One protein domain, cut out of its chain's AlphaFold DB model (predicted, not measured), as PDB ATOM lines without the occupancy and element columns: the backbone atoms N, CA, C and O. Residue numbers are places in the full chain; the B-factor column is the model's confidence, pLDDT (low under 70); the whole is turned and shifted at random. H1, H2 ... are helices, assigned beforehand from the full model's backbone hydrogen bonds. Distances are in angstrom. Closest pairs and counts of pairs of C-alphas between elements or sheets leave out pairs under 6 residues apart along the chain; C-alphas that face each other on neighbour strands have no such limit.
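This is residues 163 to 247 of the 248 residues of the protein "Protein translocase" of Clostridioides difficile (UniProt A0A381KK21). This is a loose, flat frame of five helices with few contacts: H1 and H3 run opposite ways like the two arms of a U, with the short H2 at the turn between them, and at the far end of H3 the helix H4 swings off at a corner. A long loop then folds back to H5, which runs opposite to H4 and comes beside the beginning of H1 and the end of H3; residues 221 to 228 of that loop stick out. The printed part has 85 residues with five named helices, in the order H1, H2, H3, H4, H5, and no named strand, and its class is all helix. It is only just loose, close to compact, with a radius of gyration of the C-alphas of 14.5 A, and its C-alphas span 40 by 38 by 18 A.

Begin with H1, residues 163 to 177, and compare it with H2, residues 185 to 192: the two are close but not clearly touching, their closest C-alphas are those of Phe 175 and Phe 188, 7.0 A apart, and their lines are about perpendicular at 89 degrees. Go on to H3, residues 194 to 204, which meets H2 only through their link. H3 is close to H1 but not clearly touching it, with the closest C-alphas those of Ile 167 and Tyr 199 at 7.8 A, and the two run opposite ways at a shallow tilt of 19 degrees. At the other end of H3 look for H4, residues 206 to 220: H3 and H4 touch only at the corner by their link, and only just, with 3 pairs of C-alphas within 8 A. Their closest C-alphas are those of Gln 202 and Ala 209, 5.1 A apart; H4 touches with residues 208 to 209 alone, and the steep tilt is 60 degrees, opposite ways. Last comes H5, residues 233 to 245, whose residues 235 to 239 alone touch residues 163 to 166 of H1. There the closest C-alphas are those of Val 163 and Val 236, 6.5 A apart, and the helices run opposite ways at a shallow tilt of 19 degrees. H5 is close to H4 but not clearly touching it, with the C-alphas of Ala 209 and Leu 237 closest at 6.7 A and a shallow tilt of 26 degrees, opposite ways. H5 is also close to H3 but not clearly touching it, with the C-alphas of Leu 203 and Leu 240 closest at 6.9 A; they run the same way at a shallow tilt of 34 degrees, only just short of steep. H4 is apart from H1 and from H2, and H2 is apart from H5. In H2, H3 and H4 every O i to N i+4 pair is within hydrogen-bond range, while H1 has 10 of 11 and H5 has 7 of 9.

Find C-alpha 163 at (-7.774, -15.617, -18.183); from there H1 runs 21.8 A to C-alpha 177 at (10.138, -3.162, -18.341). H2 measures 10.0 A from Met 185 to His 192, and H3 measures 15.3 A from His 194 to Leu 204. H4 runs 21.2 A from Pro 206 to Asp 220, and H5 runs 19.7 A from Glu 233 to Glu 245, whose C-alpha is at (-19.131, -22.197, -10.328).

The two C-alphas farthest apart are those of Asp 180 and Lys 247, at 43.9 A. The printed part has no cut. The links H2 to H3 and H3 to H4 are tight, H1 to H2 is short, and H4 to H5 is long, with residues 221 to 232 between them; residues 221 to 228 stand free. Read the B-factor column for the model's confidence: the mean pLDDT of the printed part is 75.4, residues 219 to 247 are under 70, and H5 has a mean of 46.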
ATOM      1  N   VAL A 163      -8.994 -15.278 -18.933       95.12
ATOM      2  CA  VAL A 163      -7.774 -15.617 -18.183       95.12
ATOM      3  C   VAL A 163      -6.533 -15.447 -19.059       95.12
ATOM      4  O   VAL A 163      -5.544 -14.879 -18.600       95.12
ATOM      5  N   LYS A 164      -6.578 -15.901 -20.321       96.81
ATOM      6  CA  LYS A 164      -5.487 -15.675 -21.281       96.81
ATOM      7  C   LYS A 164      -5.173 -14.186 -21.394       96.81
ATOM      8  O   LYS A 164      -4.012 -13.821 -21.261       96.81
ATOM      9  N   ASP A 165      -6.173 -13.354 -21.664       96.50
ATOM     10  CA  ASP A 165      -5.968 -11.937 -21.958       96.50
ATOM     11  C   ASP A 165      -5.351 -11.197 -20.765       96.50
ATOM     12  O   ASP A 165      -4.484 -10.346 -20.964       96.50
ATOM     13  N   ILE A 166      -5.722 -11.571 -19.534       95.06
ATOM     14  CA  ILE A 166      -5.104 -11.003 -18.332       95.06
ATOM     15  C   ILE A 166      -3.635 -11.425 -18.216       95.06
ATOM     16  O   ILE A 166      -2.762 -10.566 -18.145       95.06
ATOM     17  N   ILE A 167      -3.337 -12.729 -18.280       95.69
ATOM     18  CA  ILE A 167      -1.951 -13.208 -18.144       95.69
ATOM     19  C   ILE A 167      -1.064 -12.652 -19.272       95.69
ATOM     20  O   ILE A 167       0.083 -12.278 -19.032       95.69
ATOM     21  N   LEU A 168      -1.583 -12.565 -20.505       96.12
ATOM     22  CA  LEU A 168      -0.869 -11.957 -21.629       96.12
ATOM     23  C   LEU A 168      -0.536 -10.497 -21.346       96.12
ATOM     24  O   LEU A 168       0.603 -10.087 -21.561       96.12
ATOM     25  N   LYS A 169      -1.513  -9.718 -20.876       96.06
ATOM     26  CA  LYS A 169      -1.304  -8.310 -20.552       96.06
ATOM     27  C   LYS A 169      -0.224  -8.151 -19.484       96.06
ATOM     28  O   LYS A 169       0.712  -7.384 -19.698       96.06
ATOM     29  N   ASP A 170      -0.313  -8.914 -18.401       94.25
ATOM     30  CA  ASP A 170       0.620  -8.835 -17.276       94.25
ATOM     31  C   ASP A 170       2.053  -9.186 -17.706       94.25
ATOM     32  O   ASP A 170       2.996  -8.438 -17.437       94.25
ATOM     33  N   ILE A 171       2.227 -10.285 -18.448       95.00
ATOM     34  CA  ILE A 171       3.544 -10.711 -18.941       95.00
ATOM     35  C   ILE A 171       4.108  -9.712 -19.954       95.00
ATOM     36  O   ILE A 171       5.295  -9.400 -19.894       95.00
ATOM     37  N   MET A 172       3.289  -9.188 -20.872       94.12
ATOM     38  CA  MET A 172       3.736  -8.194 -21.854       94.12
ATOM     39  C   MET A 172       4.139  -6.883 -21.176       94.12
ATOM     40  O   MET A 172       5.177  -6.315 -21.516       94.12
ATOM     41  N   ASN A 173       3.369  -6.427 -20.187       94.06
ATOM     42  CA  ASN A 173       3.705  -5.256 -19.381       94.06
ATOM     43  C   ASN A 173       5.035  -5.448 -18.653       94.06
ATOM     44  O   ASN A 173       5.878  -4.553 -18.681       94.06
ATOM     45  N   LEU A 174       5.251  -6.620 -18.052       92.62
ATOM     46  CA  LEU A 174       6.505  -6.922 -17.379       92.62
ATOM     47  C   LEU A 174       7.673  -7.009 -18.367       92.62
ATOM     48  O   LEU A 174       8.695  -6.374 -18.146       92.62
ATOM     49  N   PHE A 175       7.524  -7.723 -19.486       93.06
ATOM     50  CA  PHE A 175       8.557  -7.812 -20.521       93.06
ATOM     51  C   PHE A 175       8.968  -6.426 -21.038       93.06
ATOM     52  O   PHE A 175      10.157  -6.166 -21.218       93.06
ATOM     53  N   ASN A 176       8.008  -5.507 -21.193       91.62
ATOM     54  CA  ASN A 176       8.279  -4.130 -21.599       91.62
ATOM     55  C   ASN A 176       9.207  -3.377 -20.627       91.62
ATOM     56  O   ASN A 176       9.950  -2.503 -21.063       91.62
ATOM     57  N   GLN A 177       9.226  -3.740 -19.340       90.94
ATOM     58  CA  GLN A 177      10.138  -3.162 -18.341       90.94
ATOM     59  C   GLN A 177      11.573  -3.709 -18.447       90.94
ATOM     60  O   GLN A 177      12.496  -3.106 -17.906       90.94
ATOM     61  N   TYR A 178      11.778  -4.829 -19.150       88.25
ATOM     62  CA  TYR A 178      13.075  -5.500 -19.298       88.25
ATOM     63  C   TYR A 178      13.584  -5.539 -20.750       88.25
ATOM     64  O   TYR A 178      14.467  -6.342 -21.066       88.25
ATOM     65  N   GLN A 179      13.069  -4.677 -21.636       81.69
ATOM     66  CA  GLN A 179      13.460  -4.651 -23.057       81.69
ATOM     67  C   GLN A 179      14.959  -4.396 -23.275       81.69
ATOM     68  O   GLN A 179      15.528  -4.899 -24.240       81.69
ATOM     69  N   ASP A 180      15.618  -3.680 -22.359       85.44
ATOM     70  CA  ASP A 180      17.065  -3.426 -22.426       85.44
ATOM     71  C   ASP A 180      17.916  -4.633 -21.986       85.44
ATOM     72  O   ASP A 180      19.119  -4.680 -22.244       85.44
ATOM     73  N   VAL A 181      17.309  -5.612 -21.307       88.75
ATOM     74  CA  VAL A 181      17.990  -6.795 -20.756       88.75
ATOM     75  C   VAL A 181      17.785  -8.015 -21.653       88.75
ATOM     76  O   VAL A 181      18.728  -8.768 -21.902       88.75
ATOM     77  N   TYR A 182      16.563  -8.217 -22.150       88.56
ATOM     78  CA  TYR A 182      16.206  -9.381 -22.954       88.56
ATOM     79  C   TYR A 182      15.929  -9.006 -24.404       88.56
ATOM     80  O   TYR A 182      15.085  -8.172 -24.707       88.56
ATOM     81  N   LYS A 183      16.590  -9.720 -25.318       88.12
ATOM     82  CA  LYS A 183      16.456  -9.523 -26.768       88.12
ATOM     83  C   LYS A 183      15.067  -9.856 -27.329       88.12
ATOM     84  O   LYS A 183      14.683  -9.313 -28.359       88.12
ATOM     85  N   ASP A 184      14.362 -10.805 -26.716       91.44
ATOM     86  CA  ASP A 184      13.090 -11.340 -27.197       91.44
ATOM     87  C   ASP A 184      12.296 -12.005 -26.060       91.44
ATOM     88  O   ASP A 184      12.838 -12.345 -25.003       91.44
ATOM     89  N   MET A 185      10.997 -12.210 -26.307       93.94
ATOM     90  CA  MET A 185      10.070 -12.836 -25.359       93.94
ATOM     91  C   MET A 185      10.489 -14.265 -24.987       93.94
ATOM     92  O   MET A 185      10.353 -14.655 -23.834       93.94
ATOM     93  N   LYS A 186      11.047 -15.049 -25.925       92.94
ATOM     94  CA  LYS A 186      11.522 -16.416 -25.635       92.94
ATOM     95  C   LYS A 186      12.582 -16.393 -24.534       92.94
ATOM     96  O   LYS A 186      12.481 -17.136 -23.564       92.94
ATOM     97  N   SER A 187      13.583 -15.530 -24.679       90.69
ATOM     98  CA  SER A 187      14.672 -15.389 -23.712       90.69
ATOM     99  C   SER A 187      14.132 -14.939 -22.359       90.69
ATOM    100  O   SER A 187      14.488 -15.525 -21.344       90.69
ATOM    101  N   PHE A 188      13.220 -13.964 -22.347       93.56
ATOM    102  CA  PHE A 188      12.547 -13.536 -21.124       93.56
ATOM    103  C   PHE A 188      11.819 -14.699 -20.432       93.56
ATOM    104  O   PHE A 188      12.052 -14.951 -19.253       93.56
ATOM    105  N   LEU A 189      10.995 -15.461 -21.158       93.50
ATOM    106  CA  LEU A 189      10.211 -16.554 -20.578       93.50
ATOM    107  C   LEU A 189      11.079 -17.686 -20.027       93.50
ATOM    108  O   LEU A 189      10.759 -18.202 -18.961       93.50
ATOM    109  N   ILE A 190      12.199 -18.030 -20.672       90.69
ATOM    110  CA  ILE A 190      13.138 -19.039 -20.146       90.69
ATOM    111  C   ILE A 190      13.600 -18.660 -18.729       90.69
ATOM    112  O   ILE A 190      13.517 -19.481 -17.819       90.69
ATOM    113  N   TYR A 191      13.996 -17.404 -18.499       87.56
ATOM    114  CA  TYR A 191      14.474 -16.949 -17.184       87.56
ATOM    115  C   TYR A 191      13.352 -16.579 -16.200       87.56
ATOM    116  O   TYR A 191      13.568 -16.546 -14.988       87.56
ATOM    117  N   HIS A 192      12.142 -16.320 -16.699       88.50
ATOM    118  CA  HIS A 192      11.010 -15.845 -15.903       88.50
ATOM    119  C   HIS A 192       9.822 -16.820 -15.860       88.50
ATOM    120  O   HIS A 192       8.709 -16.434 -15.500       88.50
ATOM    121  N   THR A 193      10.049 -18.108 -16.138       88.12
ATOM    122  CA  THR A 193       8.996 -19.142 -16.134       88.12
ATOM    123  C   THR A 193       8.207 -19.194 -14.811       88.12
ATOM    124  O   THR A 193       7.005 -19.472 -14.809       88.12
ATOM    125  N   HIS A 194       8.846 -18.884 -13.677       86.00
ATOM    126  CA  HIS A 194       8.211 -18.846 -12.352       86.00
ATOM    127  C   HIS A 194       6.936 -17.984 -12.298       86.00
ATOM    128  O   HIS A 194       6.034 -18.280 -11.518       86.00
ATOM    129  N   ILE A 195       6.817 -16.962 -13.150       90.94
ATOM    130  CA  ILE A 195       5.615 -16.127 -13.261       90.94
ATOM    131  C   ILE A 195       4.408 -16.971 -13.671       90.94
ATOM    132  O   ILE A 195       3.364 -16.927 -13.025       90.94
ATOM    133  N   LEU A 196       4.556 -17.795 -14.709       93.94
ATOM    134  CA  LEU A 196       3.476 -18.658 -15.177       93.94
ATOM    135  C   LEU A 196       3.145 -19.744 -14.155       93.94
ATOM    136  O   LEU A 196       1.967 -20.024 -13.948       93.94
ATOM    137  N   TYR A 197       4.132 -20.284 -13.432       94.00
ATOM    138  CA  TYR A 197       3.851 -21.202 -12.322       94.00
ATOM    139  C   TYR A 197       3.009 -20.561 -11.211       94.00
ATOM    140  O   TYR A 197       2.172 -21.254 -10.629       94.00
ATOM    141  N   LYS A 198       3.155 -19.255 -10.945       92.88
ATOM    142  CA  LYS A 198       2.291 -18.551  -9.985       92.88
ATOM    143  C   LYS A 198       0.840 -18.481 -10.456       92.88
ATOM    144  O   LYS A 198      -0.063 -18.717  -9.655       92.88
ATOM    145  N   TYR A 199       0.594 -18.197 -11.738       94.12
ATOM    146  CA  TYR A 199      -0.767 -18.241 -12.289       94.12
ATOM    147  C   TYR A 199      -1.337 -19.656 -12.268       94.12
ATOM    148  O   TYR A 199      -2.484 -19.845 -11.878       94.12
ATOM    149  N   ILE A 200      -0.533 -20.659 -12.634       93.56
ATOM    150  CA  ILE A 200      -0.925 -22.073 -12.584       93.56
ATOM    151  C   ILE A 200      -1.368 -22.463 -11.171       93.56
ATOM    152  O   ILE A 200      -2.416 -23.084 -11.008       93.56
ATOM    153  N   GLN A 201      -0.604 -22.073 -10.152       94.69
ATOM    154  CA  GLN A 201      -0.945 -22.351  -8.760       94.69
ATOM    155  C   GLN A 201      -2.289 -21.732  -8.354       94.69
ATOM    156  O   GLN A 201      -3.150 -22.433  -7.830       94.69
ATOM    157  N   GLN A 202      -2.518 -20.461  -8.689       93.31
ATOM    158  CA  GLN A 202      -3.787 -19.774  -8.421       93.31
ATOM    159  C   GLN A 202      -4.977 -20.368  -9.195       93.31
ATOM    160  O   GLN A 202      -6.082 -20.446  -8.664       93.31
ATOM    161  N   LEU A 203      -4.756 -20.800 -10.442       91.50
ATOM    162  CA  LEU A 203      -5.775 -21.418 -11.298       91.50
ATOM    163  C   LEU A 203      -6.252 -22.770 -10.763       91.50
ATOM    164  O   LEU A 203      -7.413 -23.133 -10.949       91.50
ATOM    165  N   LEU A 204      -5.349 -23.535 -10.153       91.25
ATOM    166  CA  LEU A 204      -5.628 -24.896  -9.704       91.25
ATOM    167  C   LEU A 204      -6.049 -24.969  -8.236       91.25
ATOM    168  O   LEU A 204      -6.717 -25.931  -7.859       91.25
ATOM    169  N   ASP A 205      -5.685 -23.977  -7.419       92.25
ATOM    170  CA  ASP A 205      -6.083 -23.920  -6.016       92.25
ATOM    171  C   ASP A 205      -6.529 -22.504  -5.593       92.25
ATOM    172  O   ASP A 205      -5.694 -21.621  -5.369       92.25
ATOM    173  N   PRO A 206      -7.846 -22.279  -5.413       88.81
ATOM    174  CA  PRO A 206      -8.388 -20.992  -4.977       88.81
ATOM    175  C   PRO A 206      -7.822 -20.484  -3.642       88.81
ATOM    176  O   PRO A 206      -7.780 -19.274  -3.421       88.81
ATOM    177  N   SER A 207      -7.358 -21.373  -2.754       91.50
ATOM    178  CA  SER A 207      -6.820 -20.960  -1.451       91.50
ATOM    179  C   SER A 207      -5.501 -20.189  -1.575       91.50
ATOM    180  O   SER A 207      -5.199 -19.345  -0.727       91.50
ATOM    181  N   ILE A 208      -4.747 -20.414  -2.657       90.94
ATOM    182  CA  ILE A 208      -3.539 -19.656  -3.004       90.94
ATOM    183  C   ILE A 208      -3.903 -18.223  -3.389       90.94
ATOM    184  O   ILE A 208      -3.303 -17.269  -2.898       90.94
ATOM    185  N   ALA A 209      -4.928 -18.068  -4.222       86.88
ATOM    186  CA  ALA A 209      -5.477 -16.776  -4.611       86.88
ATOM    187  C   ALA A 209      -5.960 -15.967  -3.385       86.88
ATOM    188  O   ALA A 209      -5.632 -14.790  -3.222       86.88
ATOM    189  N   GLU A 210      -6.679 -16.613  -2.462       89.31
ATOM    190  CA  GLU A 210      -7.106 -15.997  -1.198       89.31
ATOM    191  C   GLU A 210      -5.940 -15.662  -0.260       89.31
ATOM    192  O   GLU A 210      -5.986 -14.670   0.473       89.31
ATOM    193  N   TYR A 211      -4.897 -16.492  -0.240       90.06
ATOM    194  CA  TYR A 211      -3.678 -16.220   0.512       90.06
ATOM    195  C   TYR A 211      -2.975 -14.961  -0.008       90.06
ATOM    196  O   TYR A 211      -2.736 -14.049   0.784       90.06
ATOM    197  N   LEU A 212      -2.740 -14.861  -1.320       87.88
ATOM    198  CA  LEU A 212      -2.118 -13.688  -1.942       87.88
ATOM    199  C   LEU A 212      -2.907 -12.407  -1.668       87.88
ATOM    200  O   LEU A 212      -2.325 -11.402  -1.263       87.88
ATOM    201  N   LYS A 213      -4.240 -12.460  -1.789       88.00
ATOM    202  CA  LYS A 213      -5.104 -11.324  -1.455       88.00
ATOM    203  C   LYS A 213      -4.912 -10.864  -0.006       88.00
ATOM    204  O   LYS A 213      -4.738  -9.677   0.237       88.00
ATOM    205  N   ARG A 214      -4.890 -11.794   0.957       88.56
ATOM    206  CA  ARG A 214      -4.671 -11.465   2.378       88.56
ATOM    207  C   ARG A 214      -3.285 -10.882   2.643       88.56
ATOM    208  O   ARG A 214      -3.168  -9.983   3.469       88.56
ATOM    209  N   GLU A 215      -2.244 -11.400   1.996       86.06
ATOM    210  CA  GLU A 215      -0.886 -10.859   2.136       86.06
ATOM    211  C   GLU A 215      -0.783  -9.444   1.557       86.06
ATOM    212  O   GLU A 215      -0.176  -8.573   2.180       86.06
ATOM    213  N   ARG A 216      -1.450  -9.181   0.429       81.38
ATOM    214  CA  ARG A 216      -1.556  -7.834  -0.135       81.38
ATOM    215  C   ARG A 216      -2.306  -6.888   0.794       81.38
ATOM    216  O   ARG A 216      -1.755  -5.857   1.147       81.38
ATOM    217  N   ASP A 217      -3.486  -7.264   1.285       82.94
ATOM    218  CA  ASP A 217      -4.278  -6.409   2.180       82.94
ATOM    219  C   ASP A 217      -3.489  -6.054   3.468       82.94
ATOM    220  O   ASP A 217      -3.552  -4.928   3.968       82.94
ATOM    221  N   LYS A 218      -2.668  -6.983   3.987       78.94
ATOM    222  CA  LYS A 218      -1.738  -6.715   5.106       78.94
ATOM    223  C   LYS A 218      -0.631  -5.720   4.741       78.94
ATOM    224  O   LYS A 218      -0.208  -4.953   5.609       78.94
ATOM    225  N   ASN A 219      -0.146  -5.757   3.504       67.50
ATOM    226  CA  ASN A 219       0.899  -4.866   3.002       67.50
ATOM    227  C   ASN A 219       0.345  -3.483   2.627       67.50
ATOM    228  O   ASN A 219       0.982  -2.491   2.963       67.50
ATOM    229  N   ASP A 220      -0.866  -3.388   2.079       58.81
ATOM    230  CA  ASP A 220      -1.561  -2.123   1.791       58.81
ATOM    231  C   ASP A 220      -1.919  -1.377   3.086       58.81
ATOM    232  O   ASP A 220      -1.811  -0.156   3.173       58.81
ATOM    233  N   THR A 221      -2.219  -2.112   4.164       54.16
ATOM    234  CA  THR A 221      -2.378  -1.519   5.505       54.16
ATOM    235  C   THR A 221      -1.048  -0.964   6.062       54.16
ATOM    236  O   THR A 221      -1.053  -0.183   7.015       54.16
ATOM    237  N   LYS A 222       0.104  -1.337   5.482       51.66
ATOM    238  CA  LYS A 222       1.448  -0.847   5.848       51.66
ATOM    239  C   LYS A 222       2.042   0.165   4.861       51.66
ATOM    240  O   LYS A 222       2.930   0.912   5.267       51.66
ATOM    241  N   VAL A 223       1.589   0.208   3.609       43.31
ATOM    242  CA  VAL A 223       2.201   0.989   2.524       43.31
ATOM    243  C   VAL A 223       1.137   1.858   1.848       43.31
ATOM    244  O   VAL A 223       0.666   1.579   0.753       43.31
ATOM    245  N   ASN A 224       0.789   2.975   2.488       44.28
ATOM    246  CA  ASN A 224       0.246   4.134   1.776       44.28
ATOM    247  C   ASN A 224       1.405   4.845   1.049       44.28
ATOM    248  O   ASN A 224       1.881   5.874   1.524       44.28
ATOM    249  N   SER A 225       1.881   4.272  -0.060       42.69
ATOM    250  CA  SER A 225       2.575   4.982  -1.149       42.69
ATOM    251  C   SER A 225       2.980   3.998  -2.252       42.69
ATOM    252  O   SER A 225       3.919   3.228  -2.070       42.69
ATOM    253  N   GLU A 226       2.287   4.122  -3.388       41.78
ATOM    254  CA  GLU A 226       2.704   3.746  -4.750       41.78
ATOM    255  C   GLU A 226       2.879   2.244  -5.058       41.78
ATOM    256  O   GLU A 226       3.872   1.638  -4.672       41.78
ATOM    257  N   ASN A 227       1.939   1.661  -5.829       37.81
ATOM    258  CA  ASN A 227       2.232   0.775  -6.975       37.81
ATOM    259  C   ASN A 227       0.953   0.328  -7.724       37.81
ATOM    260  O   ASN A 227       0.106  -0.377  -7.182       37.81
ATOM    261  N   GLU A 228       0.858   0.677  -9.013       40.22
ATOM    262  CA  GLU A 228      -0.262   0.381  -9.933       40.22
ATOM    263  C   GLU A 228      -0.325  -1.083 -10.432       40.22
ATOM    264  O   GLU A 228      -1.192  -1.438 -11.224       40.22
ATOM    265  N   LEU A 229       0.542  -1.979  -9.945       43.78
ATOM    266  CA  LEU A 229       0.491  -3.416 -10.272       43.78
ATOM    267  C   LEU A 229      -0.605  -4.176  -9.496       43.78
ATOM    268  O   LEU A 229      -0.966  -5.291  -9.861       43.78
ATOM    269  N   ALA A 230      -1.157  -3.573  -8.438       44.38
ATOM    270  CA  ALA A 230      -2.108  -4.216  -7.531       44.38
ATOM    271  C   ALA A 230      -3.551  -4.309  -8.073       44.38
ATOM    272  O   ALA A 230      -4.328  -5.153  -7.612       44.38
ATOM    273  N   GLU A 231      -3.935  -3.467  -9.041       39.66
ATOM    274  CA  GLU A 231      -5.317  -3.415  -9.546       39.66
ATOM    275  C   GLU A 231      -5.642  -4.514 -10.576       39.66
ATOM    276  O   GLU A 231      -6.798  -4.939 -10.666       39.66
ATOM    277  N   GLU A 232      -4.658  -5.030 -11.326       40.97
ATOM    278  CA  GLU A 232      -4.914  -6.007 -12.404       40.97
ATOM    279  C   GLU A 232      -5.049  -7.454 -11.895       40.97
ATOM    280  O   GLU A 232      -5.936  -8.179 -12.355       40.97
ATOM    281  N   GLU A 233      -4.309  -7.836 -10.843       44.84
ATOM    282  CA  GLU A 233      -4.439  -9.140 -10.160       44.84
ATOM    283  C   GLU A 233      -5.865  -9.391  -9.618       44.84
ATOM    284  O   GLU A 233      -6.322 -10.532  -9.530       44.84
ATOM    285  N   CYS A 234      -6.613  -8.322  -9.306       43.06
ATOM    286  CA  CYS A 234      -7.993  -8.394  -8.816       43.06
ATOM    287  C   CYS A 234      -8.960  -9.005  -9.852       43.06
ATOM    288  O   CYS A 234      -9.864  -9.759  -9.495       43.06
ATOM    289  N   LYS A 235      -8.736  -8.763 -11.152       47.44
ATOM    290  CA  LYS A 235      -9.627  -9.253 -12.221       47.44
ATOM    291  C   LYS A 235      -9.478 -10.752 -12.481       47.44
ATOM    292  O   LYS A 235     -10.462 -11.406 -12.834       47.44
ATOM    293  N   VAL A 236      -8.283 -11.316 -12.274       47.91
ATOM    294  CA  VAL A 236      -8.063 -12.772 -12.373       47.91
ATOM    295  C   VAL A 236      -8.846 -13.484 -11.275       47.91
ATOM    296  O   VAL A 236      -9.549 -14.451 -11.554       47.91
ATOM    297  N   LEU A 237      -8.780 -12.969 -10.044       49.03
ATOM    298  CA  LEU A 237      -9.451 -13.534  -8.870       49.03
ATOM    299  C   LEU A 237     -10.975 -13.595  -9.028       49.03
ATOM    300  O   LEU A 237     -11.587 -14.605  -8.673       49.03
ATOM    301  N   ASP A 238     -11.581 -12.547  -9.585       51.19
ATOM    302  CA  ASP A 238     -13.026 -12.506  -9.818       51.19
ATOM    303  C   ASP A 238     -13.445 -13.448 -10.964       51.19
ATOM    304  O   ASP A 238     -14.438 -14.166 -10.848       51.19
ATOM    305  N   THR A 239     -12.628 -13.560 -12.017       54.22
ATOM    306  CA  THR A 239     -12.874 -14.467 -13.158       54.22
ATOM    307  C   THR A 239     -12.686 -15.951 -12.788       54.22
ATOM    308  O   THR A 239     -13.380 -16.829 -13.306       54.22
ATOM    309  N   LEU A 240     -11.762 -16.264 -11.869       48.22
ATOM    310  CA  LEU A 240     -11.527 -17.625 -11.366       48.22
ATOM    311  C   LEU A 240     -12.755 -18.198 -10.644       48.22
ATOM    312  O   LEU A 240     -13.069 -19.375 -10.823       48.22
ATOM    313  N   LYS A 241     -13.478 -17.371  -9.876       46.88
ATOM    314  CA  LYS A 241     -14.695 -17.791  -9.160       46.88
ATOM    315  C   LYS A 241     -15.804 -18.226 -10.117       46.88
ATOM    316  O   LYS A 241     -16.378 -19.297  -9.933       46.88
ATOM    317  N   GLU A 242     -16.026 -17.476 -11.196       46.31
ATOM    318  CA  GLU A 242     -17.053 -17.808 -12.193       46.31
ATOM    319  C   GLU A 242     -16.768 -19.122 -12.947       46.31
ATOM    320  O   GLU A 242     -17.693 -19.819 -13.373       46.31
ATOM    321  N   ASN A 243     -15.495 -19.491 -13.113       42.00
ATOM    322  CA  ASN A 243     -15.102 -20.725 -13.799       42.00
ATOM    323  C   ASN A 243     -15.209 -21.978 -12.914       42.00
ATOM    324  O   ASN A 243     -15.414 -23.075 -13.439       42.00
ATOM    325  N   VAL A 244     -15.103 -21.832 -11.589       42.94
ATOM    326  CA  VAL A 244     -15.356 -22.919 -10.626       42.94
ATOM    327  C   VAL A 244     -16.861 -23.161 -10.473       42.94
ATOM    328  O   VAL A 244     -17.295 -24.312 -10.439       42.94
ATOM    329  N   GLU A 245     -17.672 -22.102 -10.476       37.16
ATOM    330  CA  GLU A 245     -19.131 -22.197 -10.328       37.16
ATOM    331  C   GLU A 245     -19.843 -22.754 -11.574       37.16
ATOM    332  O   GLU A 245     -20.882 -23.395 -11.453       37.16
ATOM    333  N   LYS A 246     -19.257 -22.630 -12.775       36.12
ATOM    334  CA  LYS A 246     -19.784 -23.246 -14.014       36.12
ATOM    335  C   LYS A 246     -19.567 -24.770 -14.117       36.12
ATOM    336  O   LYS A 246     -19.870 -25.353 -15.158       36.12
ATOM    337  N   LYS A 247     -19.033 -25.420 -13.075       33.09
ATOM    338  CA  LYS A 247     -18.807 -26.879 -13.005       33.09
ATOM    339  C   LYS A 247     -19.688 -27.623 -11.985       33.09
ATOM    340  O   LYS A 247     -19.372 -28.772 -11.673       33.09
TER     341      LYS A 247